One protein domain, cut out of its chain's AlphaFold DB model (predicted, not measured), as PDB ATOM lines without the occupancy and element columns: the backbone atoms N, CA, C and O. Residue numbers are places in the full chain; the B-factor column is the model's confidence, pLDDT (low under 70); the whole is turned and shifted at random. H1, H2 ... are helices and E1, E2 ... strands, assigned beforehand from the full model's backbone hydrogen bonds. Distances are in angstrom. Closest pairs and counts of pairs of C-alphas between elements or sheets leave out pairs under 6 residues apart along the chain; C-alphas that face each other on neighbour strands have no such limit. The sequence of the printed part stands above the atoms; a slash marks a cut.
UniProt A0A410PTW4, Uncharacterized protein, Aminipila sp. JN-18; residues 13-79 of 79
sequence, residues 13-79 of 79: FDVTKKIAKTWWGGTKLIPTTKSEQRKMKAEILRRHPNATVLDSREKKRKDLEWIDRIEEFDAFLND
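AT A GLANCE: This is residues 13 to 79 of the 79 residues of an uncharacterized protein of Aminipila sp. JN-18 (UniProt A0A410PTW4). A hairpin of two strands, E1 and E2, makes one end; H1 and short E3 form the middle; long H2 makes an arm, its residues 63 to 77 sticking out with 78 to 79. The 67 printed residues, with named elements in the order E1, E2, H1, E3, H2, are mixed in class, extended and flat: radius of gyration of the C-alphas 17.1 A, spans 56 by 33 by 17 A.

HOW THE PARTS SIT: E1, residues 17 to 21, and E2, residues 27 to 31, are an antiparallel hairpin; N 18 and O 30, 2.8 A apart, are within hydrogen-bond range. The closest C-alphas of H1, residues 34 to 47, and E3, residues 52 to 54, are Lys 41 and Val 53, 6.5 A. E3 pairs with no named strand; residues 13 to 14 pair parallel with 53 to 54. H2, residues 56 to 77, is close but not clearly touching H1, about perpendicular at 85 degrees; their closest C-alphas, Lys 34 and Ser 56, are 7.9 A apart. Every O i to N i+4 pair is within hydrogen-bond range in H1, 16 of 18 in H2.

IN THESE COORDINATES: E1 begins at C-alpha 17 (-2.560, 37.302, -3.066). H1 measures 20.3 A; H2, 32.2 A, ends at C-alpha 77 (16.335, 31.563, 28.276).

THE WHOLE: The farthest C-alphas, Trp 23 and Asp 79, are 57.5 A apart. The printed part has no cut; residues 78 to 79 have pLDDT under 70.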
ATOM      1  N   PHE A  13       4.970  45.508   0.064       86.62
ATOM      2  CA  PHE A  13       3.905  44.975  -0.786       86.62
ATOM      3  C   PHE A  13       3.870  43.446  -0.716       86.62
ATOM      4  O   PHE A  13       4.865  42.792  -1.026       86.62
ATOM      5  N   ASP A  14       2.722  42.868  -0.345       87.31
ATOM      6  CA  ASP A  14       2.481  41.421  -0.444       87.31
ATOM      7  C   ASP A  14       1.891  41.087  -1.816       87.31
ATOM      8  O   ASP A  14       0.774  41.481  -2.147       87.31
ATOM      9  N   VAL A  15       2.655  40.349  -2.620       88.62
ATOM     10  CA  VAL A  15       2.274  39.978  -3.989       88.62
ATOM     11  C   VAL A  15       1.691  38.565  -4.035       88.62
ATOM     12  O   VAL A  15       1.274  38.098  -5.089       88.62
ATOM     13  N   THR A  16       1.631  37.849  -2.908       88.81
ATOM     14  CA  THR A  16       1.186  36.445  -2.861       88.81
ATOM     15  C   THR A  16      -0.310  36.266  -3.092       88.81
ATOM     16  O   THR A  16      -0.742  35.182  -3.487       88.81
ATOM     17  N   LYS A  17      -1.109  37.315  -2.875       90.06
ATOM     18  CA  LYS A  17      -2.560  37.302  -3.066       90.06
ATOM     19  C   LYS A  17      -2.986  38.507  -3.897       90.06
ATOM     20  O   LYS A  17      -2.443  39.594  -3.748       90.06
ATOM     21  N   LYS A  18      -3.988  38.313  -4.749       89.75
ATOM     22  CA  LYS A  18      -4.647  39.374  -5.515       89.75
ATOM     23  C   LYS A  18      -6.133  39.401  -5.200       89.75
ATOM     24  O   LYS A  18      -6.730  38.363  -4.916       89.75
ATOM     25  N   ILE A  19      -6.730  40.584  -5.272       92.44
ATOM     26  CA  ILE A  19      -8.181  40.742  -5.182       92.44
ATOM     27  C   ILE A  19      -8.766  40.388  -6.547       92.44
ATOM     28  O   ILE A  19      -8.372  40.956  -7.564       92.44
ATOM     29  N   ALA A  20      -9.693  39.438  -6.571       91.12
ATOM     30  CA  ALA A  20     -10.412  39.037  -7.769       91.12
ATOM     31  C   ALA A  20     -11.918  39.091  -7.517       91.12
ATOM     32  O   ALA A  20     -12.395  38.729  -6.437       91.12
ATOM     33  N   LYS A  21     -12.669  39.541  -8.524       93.94
ATOM     34  CA  LYS A  21     -14.130  39.560  -8.477       93.94
ATOM     35  C   LYS A  21     -14.662  38.141  -8.662       93.94
ATOM     36  O   LYS A  21     -14.215  37.415  -9.548       93.94
ATOM     37  N   THR A  22     -15.593  37.742  -7.810       92.06
ATOM     38  CA  THR A  22     -16.288  36.464  -7.907       92.06
ATOM     39  C   THR A  22     -17.524  36.609  -8.785       92.06
ATOM     40  O   THR A  22     -18.061  37.702  -8.972       92.06
ATOM     41  N   TRP A  23     -17.988  35.479  -9.312       85.38
ATOM     42  CA  TRP A  23     -19.189  35.422 -10.143       85.38
ATOM     43  C   TRP A  23     -20.439  35.968  -9.427       85.38
ATOM     44  O   TRP A  23     -21.261  36.638 -10.038       85.38
ATOM     45  N   TRP A  24     -20.530  35.777  -8.108       85.56
ATOM     46  CA  TRP A  24     -21.632  36.248  -7.255       85.56
ATOM     47  C   TRP A  24     -21.539  37.733  -6.862       85.56
ATOM     48  O   TRP A  24     -22.185  38.169  -5.916       85.56
ATOM     49  N   GLY A  25     -20.696  38.517  -7.541       88.44
ATOM     50  CA  GLY A  25     -20.574  39.960  -7.322       88.44
ATOM     51  C   GLY A  25     -19.683  40.380  -6.147       88.44
ATOM     52  O   GLY A  25     -19.462  41.574  -5.968       88.44
ATOM     53  N   GLY A  26     -19.121  39.435  -5.388       93.81
ATOM     54  CA  GLY A  26     -18.183  39.714  -4.298       93.81
ATOM     55  C   GLY A  26     -16.729  39.846  -4.761       93.81
ATOM     56  O   GLY A  26     -16.390  39.600  -5.917       93.81
ATOM     57  N   THR A  27     -15.834  40.191  -3.838       94.75
ATOM     58  CA  THR A  27     -14.380  40.156  -4.061       94.75
ATOM     59  C   THR A  27     -13.725  39.162  -3.119       94.75
ATOM     60  O   THR A  27     -14.029  39.145  -1.928       94.75
ATOM     61  N   LYS A  28     -12.798  38.350  -3.633       91.75
ATOM     62  CA  LYS A  28     -12.034  37.384  -2.839       91.75
ATOM     63  C   LYS A  28     -10.539  37.559  -3.073       91.75
ATOM     64  O   LYS A  28     -10.105  37.865  -4.182       91.75
ATOM     65  N   LEU A  29      -9.752  37.332  -2.024       91.62
ATOM     66  CA  LEU A  29      -8.303  37.197  -2.133       91.62
ATOM     67  C   LEU A  29      -7.965  35.810  -2.683       91.62
ATOM     68  O   LEU A  29      -8.252  34.795  -2.048       91.62
ATOM     69  N   ILE A  30      -7.358  35.777  -3.864       87.75
ATOM     70  CA  ILE A  30      -6.935  34.556  -4.553       87.75
ATOM     71  C   ILE A  30      -5.401  34.540  -4.616       87.75
ATOM     72  O   ILE A  30      -4.803  35.600  -4.825       87.75
ATOM     73  N   PRO A  31      -4.742  33.381  -4.438       88.19
ATOM     74  CA  PRO A  31      -3.299  33.270  -4.617       88.19
ATOM     75  C   PRO A  31      -2.866  33.696  -6.024       88.19
ATOM     76  O   PRO A  31      -3.537  33.398  -7.013       88.19
ATOM     77  N   THR A  32      -1.732  34.377  -6.121       89.75
ATOM     78  CA  THR A  32      -1.116  34.727  -7.406       89.75
ATOM     79  C   THR A  32      -0.194  33.617  -7.891       89.75
ATOM     80  O   THR A  32       0.465  32.926  -7.110       89.75
ATOM     81  N   THR A  33      -0.105  33.460  -9.210       90.25
ATOM     82  CA  THR A  33       0.868  32.543  -9.820       90.25
ATOM     83  C   THR A  33       2.277  33.147  -9.822       90.25
ATOM     84  O   THR A  33       2.459  34.360  -9.709       90.25
ATOM     85  N   LYS A  34       3.318  32.317  -9.999       88.06
ATOM     86  CA  LYS A  34       4.720  32.788 -10.019       88.06
ATOM     87  C   LYS A  34       4.996  33.810 -11.130       88.06
ATOM     88  O   LYS A  34       5.785  34.731 -10.933       88.06
ATOM     89  N   SER A  35       4.376  33.651 -12.300       87.44
ATOM     90  CA  SER A  35       4.535  34.578 -13.427       87.44
ATOM     91  C   SER A  35       3.870  35.928 -13.145       87.44
ATOM     92  O   SER A  35       4.463  36.967 -13.425       87.44
ATOM     93  N   GLU A  36       2.685  35.924 -12.533       88.62
ATOM     94  CA  GLU A  36       2.000  37.139 -12.080       88.62
ATOM     95  C   GLU A  36       2.806  37.874 -11.007       88.62
ATOM     96  O   GLU A  36       2.997  39.084 -11.120       88.62
ATOM     97  N   GLN A  37       3.366  37.148 -10.031       89.94
ATOM     98  CA  GLN A  37       4.217  37.735  -8.992       89.94
ATOM     99  C   GLN A  37       5.426  38.467  -9.582       89.94
ATOM    100  O   GLN A  37       5.743  39.571  -9.149       89.94
ATOM    101  N   ARG A  38       6.080  37.899 -10.606       90.25
ATOM    102  CA  ARG A  38       7.218  38.551 -11.281       90.25
ATOM    103  C   ARG A  38       6.815  39.853 -11.969       90.25
ATOM    104  O   ARG A  38       7.537  40.839 -11.855       90.25
ATOM    105  N   LYS A  39       5.666  39.865 -12.654       92.94
ATOM    106  CA  LYS A  39       5.147  41.067 -13.328       92.94
ATOM    107  C   LYS A  39       4.816  42.165 -12.318       92.94
ATOM    108  O   LYS A  39       5.282  43.289 -12.472       92.94
ATOM    109  N   MET A  40       4.092  41.817 -11.255       89.56
ATOM    110  CA  MET A  40       3.735  42.750 -10.184       89.56
ATOM    111  C   MET A  40       4.974  43.284  -9.456       89.56
ATOM    112  O   MET A  40       5.077  44.484  -9.235       89.56
ATOM    113  N   LYS A  41       5.956  42.425  -9.146       91.12
ATOM    114  CA  LYS A  41       7.232  42.835  -8.537       91.12
ATOM    115  C   LYS A  41       7.974  43.847  -9.409       91.12
ATOM    116  O   LYS A  41       8.413  44.870  -8.898       91.12
ATOM    117  N   ALA A  42       8.078  43.590 -10.713       92.19
ATOM    118  CA  ALA A  42       8.717  44.516 -11.645       92.19
ATOM    119  C   ALA A  42       7.987  45.868 -11.705       92.19
ATOM    120  O   ALA A  42       8.624  46.918 -11.707       92.19
ATOM    121  N   GLU A  43       6.652  45.857 -11.706       92.31
ATOM    122  CA  GLU A  43       5.853  47.083 -11.712       92.31
ATOM    123  C   GLU A  43       5.994  47.883 -10.407       92.31
ATOM    124  O   GLU A  43       6.164  49.104 -10.452       92.31
ATOM    125  N   ILE A  44       5.985  47.202  -9.257       90.81
ATOM    126  CA  ILE A  44       6.179  47.812  -7.936       90.81
ATOM    127  C   ILE A  44       7.564  48.448  -7.846       90.81
ATOM    128  O   ILE A  44       7.655  49.618  -7.496       90.81
ATOM    129  N   LEU A  45       8.619  47.727  -8.228       89.75
ATOM    130  CA  LEU A  45       9.988  48.248  -8.201       89.75
ATOM    131  C   LEU A  45      10.188  49.405  -9.187       89.75
ATOM    132  O   LEU A  45      10.949  50.326  -8.905       89.75
ATOM    133  N   ARG A  46       9.467  49.419 -10.318       92.31
ATOM    134  CA  ARG A  46       9.502  50.552 -11.256       92.31
ATOM    135  C   ARG A  46       8.918  51.830 -10.649       92.31
ATOM    136  O   ARG A  46       9.398  52.915 -10.955       92.31
ATOM    137  N   ARG A  47       7.862  51.719  -9.836       89.62
ATOM    138  CA  ARG A  47       7.209  52.870  -9.176       89.62
ATOM    139  C   ARG A  47       7.894  53.259  -7.868       89.62
ATOM    140  O   ARG A  47       7.976  54.437  -7.538       89.62
ATOM    141  N   HIS A  48       8.374  52.263  -7.135       88.31
ATOM    142  CA  HIS A  48       8.988  52.388  -5.824       88.31
ATOM    143  C   HIS A  48      10.271  51.546  -5.799       88.31
ATOM    144  O   HIS A  48      10.232  50.383  -5.395       88.31
ATOM    145  N   PRO A  49      11.415  52.114  -6.215       86.19
ATOM    146  CA  PRO A  49      12.664  51.358  -6.335       86.19
ATOM    147  C   PRO A  49      13.168  50.790  -5.002       86.19
ATOM    148  O   PRO A  49      13.802  49.742  -4.993       86.19
ATOM    149  N   ASN A  50      12.824  51.429  -3.880       86.06
ATOM    150  CA  ASN A  50      13.230  51.008  -2.534       86.06
ATOM    151  C   ASN A  50      12.132  50.216  -1.798       86.06
ATOM    152  O   ASN A  50      12.152  50.119  -0.578       86.06
ATOM    153  N   ALA A  51      11.106  49.725  -2.499       86.00
ATOM    154  CA  ALA A  51      10.044  48.960  -1.856       86.00
ATOM    155  C   ALA A  51      10.484  47.525  -1.545       86.00
ATOM    156  O   ALA A  51      11.098  46.852  -2.375       86.00
ATOM    157  N   THR A  52      10.074  47.019  -0.382       85.19
ATOM    158  CA  THR A  52      10.239  45.600  -0.048       85.19
ATOM    159  C   THR A  52       9.053  44.814  -0.603       85.19
ATOM    160  O   THR A  52       7.898  45.085  -0.268       85.19
ATOM    161  N   VAL A  53       9.321  43.825  -1.455       85.75
ATOM    162  CA  VAL A  53       8.280  43.032  -2.122       85.75
ATOM    163  C   VAL A  53       8.277  41.611  -1.576       85.75
ATOM    164  O   VAL A  53       9.187  40.846  -1.865       85.75
ATOM    165  N   LEU A  54       7.233  41.237  -0.835       85.50
ATOM    166  CA  LEU A  54       7.063  39.880  -0.320       85.50
ATOM    167  C   LEU A  54       6.538  38.963  -1.428       85.50
ATOM    168  O   LEU A  54       5.359  39.001  -1.796       85.50
ATOM    169  N   ASP A  55       7.428  38.126  -1.951       82.44
ATOM    170  CA  ASP A  55       7.083  37.044  -2.866       82.44
ATOM    171  C   ASP A  55       6.952  35.693  -2.143       82.44
ATOM    172  O   ASP A  55       7.274  35.541  -0.965       82.44
ATOM    173  N   SER A  56       6.428  34.685  -2.843       78.62
ATOM    174  CA  SER A  56       6.182  33.359  -2.255       78.62
ATOM    175  C   SER A  56       7.440  32.664  -1.710       78.62
ATOM    176  O   SER A  56       7.329  31.840  -0.803       78.62
ATOM    177  N   ARG A  57       8.630  32.977  -2.239       80.25
ATOM    178  CA  ARG A  57       9.903  32.418  -1.760       80.25
ATOM    179  C   ARG A  57      10.388  33.166  -0.523       80.25
ATOM    180  O   ARG A  57      10.794  32.539   0.448       80.25
ATOM    181  N   GLU A  58      10.326  34.487  -0.560       75.81
ATOM    182  CA  GLU A  58      10.753  35.364   0.525       75.81
ATOM    183  C   GLU A  58       9.843  35.246   1.748       75.81
ATOM    184  O   GLU A  58      10.324  35.255   2.877       75.81
ATOM    185  N   LYS A  59       8.544  35.021   1.527       77.81
ATOM    186  CA  LYS A  59       7.584  34.714   2.589       77.81
ATOM    187  C   LYS A  59       7.942  33.416   3.308       77.81
ATOM    188  O   LYS A  59       8.070  33.429   4.520       77.81
ATOM    189  N   LYS A  60       8.241  32.345   2.559       75.62
ATOM    190  CA  LYS A  60       8.727  31.083   3.141       75.62
ATOM    191  C   LYS A  60      10.041  31.239   3.902       75.62
ATOM    192  O   LYS A  60      10.215  30.580   4.912       75.62
ATOM    193  N   ARG A  61      10.965  32.079   3.421       73.88
ATOM    194  CA  ARG A  61      12.228  32.341   4.126       73.88
ATOM    195  C   ARG A  61      11.977  33.045   5.462       73.88
ATOM    196  O   ARG A  61      12.491  32.593   6.471       73.88
ATOM    197  N   LYS A  62      11.129  34.079   5.489       78.75
ATOM    198  CA  LYS A  62      10.713  34.733   6.743       78.75
ATOM    199  C   LYS A  62       9.966  33.782   7.680       78.75
ATOM    200  O   LYS A  62      10.189  33.823   8.884       78.75
ATOM    201  N   ASP A  63       9.135  32.908   7.116       75.06
ATOM    202  CA  ASP A  63       8.448  31.826   7.828       75.06
ATOM    203  C   ASP A  63       9.406  30.697   8.285       75.06
ATOM    204  O   ASP A  63       8.960  29.732   8.888       75.06
ATOM    205  N   LEU A  64      10.705  30.763   8.004       74.69
ATOM    206  CA  LEU A  64      11.712  29.864   8.580       74.69
ATOM    207  C   LEU A  64      12.582  30.629   9.578       74.69
ATOM    208  O   LEU A  64      12.792  30.155  10.683       74.69
ATOM    209  N   GLU A  65      12.953  31.871   9.249       79.31
ATOM    210  CA  GLU A  65      13.701  32.773  10.137       79.31
ATOM    211  C   GLU A  65      13.020  32.982  11.507       79.31
ATOM    212  O   GLU A  65      13.705  33.258  12.487       79.31
ATOM    213  N   TRP A  66      11.686  32.884  11.619       78.88
ATOM    214  CA  TRP A  66      11.030  32.955  12.938       78.88
ATOM    215  C   TRP A  66      11.231  31.695  13.784       78.88
ATOM    216  O   TRP A  66      11.219  31.814  15.003       78.88
ATOM    217  N   ILE A  67      11.395  30.522  13.162       77.69
ATOM    218  CA  ILE A  67      11.664  29.264  13.869       77.69
ATOM    219  C   ILE A  67      13.061  29.349  14.471       77.69
ATOM    220  O   ILE A  67      13.198  29.207  15.681       77.69
ATOM    221  N   ASP A  68      14.047  29.709  13.647       72.06
ATOM    222  CA  ASP A  68      15.435  29.889  14.080       72.06
ATOM    223  C   ASP A  68      15.522  30.931  15.214       72.06
ATOM    224  O   ASP A  68      16.182  30.714  16.223       72.06
ATOM    225  N   ARG A  69      14.765  32.036  15.118       75.25
ATOM    226  CA  ARG A  69      14.692  33.044  16.194       75.25
ATOM    227  C   ARG A  69      14.070  32.537  17.489       75.25
ATOM    228  O   ARG A  69      14.421  33.046  18.548       75.25
ATOM    229  N   ILE A  70      13.097  31.629  17.425       79.75
ATOM    230  CA  ILE A  70      12.522  31.034  18.636       79.75
ATOM    231  C   ILE A  70      13.524  30.073  19.260       79.75
ATOM    232  O   ILE A  70      13.677  30.104  20.473       79.75
ATOM    233  N   GLU A  71      14.217  29.270  18.456       72.06
ATOM    234  CA  GLU A  71      15.262  28.364  18.937       72.06
ATOM    235  C   GLU A  71      16.411  29.139  19.602       72.06
ATOM    236  O   GLU A  71      16.808  28.813  20.717       72.06
ATOM    237  N   GLU A  72      16.868  30.235  18.989       75.75
ATOM    238  CA  GLU A  72      17.841  31.154  19.595       75.75
ATOM    239  C   GLU A  72      17.333  31.760  20.914       75.75
ATOM    240  O   GLU A  72      18.098  31.910  21.867       75.75
ATOM    241  N   PHE A  73      16.047  32.116  20.990       78.56
ATOM    242  CA  PHE A  73      15.453  32.697  22.195       78.56
ATOM    243  C   PHE A  73      15.267  31.665  23.318       78.56
ATOM    244  O   PHE A  73      15.488  31.988  24.482       78.56
ATOM    245  N   ASP A  74      14.894  30.432  22.981       75.44
ATOM    246  CA  ASP A  74      14.770  29.321  23.927       75.44
ATOM    247  C   ASP A  74      16.145  28.894  24.461       75.44
ATOM    248  O   ASP A  74      16.310  28.693  25.662       75.44
ATOM    249  N   ALA A  75      17.171  28.863  23.606       76.69
ATOM    250  CA  ALA A  75      18.553  28.643  24.029       76.69
ATOM    251  C   ALA A  75      19.073  29.761  24.949       76.69
ATOM    252  O   ALA A  75      19.810  29.482  25.888       76.69
ATOM    253  N   PHE A  76      18.673  31.016  24.714       77.81
ATOM    254  CA  PHE A  76      19.034  32.153  25.567       77.81
ATOM    255  C   PHE A  76      18.330  32.147  26.936       77.81
ATOM    256  O   PHE A  76      18.877  32.668  27.901       77.81
ATOM    257  N   LEU A  77      17.108  31.609  27.027       78.56
ATOM    258  CA  LEU A  77      16.335  31.563  28.276       78.56
ATOM    259  C   LEU A  77      16.622  30.335  29.150       78.56
ATOM    260  O   LEU A  77      16.253  30.344  30.323       78.56
ATOM    261  N   ASN A  78      17.234  29.293  28.588       68.69
ATOM    262  CA  ASN A  78      17.573  28.055  29.294       68.69
ATOM    263  C   ASN A  78      19.034  28.017  29.803       68.69
ATOM    264  O   ASN A  78      19.527  26.929  30.108       68.69
ATOM    265  N   ASP A  79      19.695  29.178  29.915       55.94
ATOM    266  CA  ASP A  79      21.008  29.376  30.565       55.94
ATOM    267  C   ASP A  79      20.863  30.172  31.880       55.94
ATOM    268  O   ASP A  79      20.142  31.200  31.884       55.94
TER     269      ASP A  79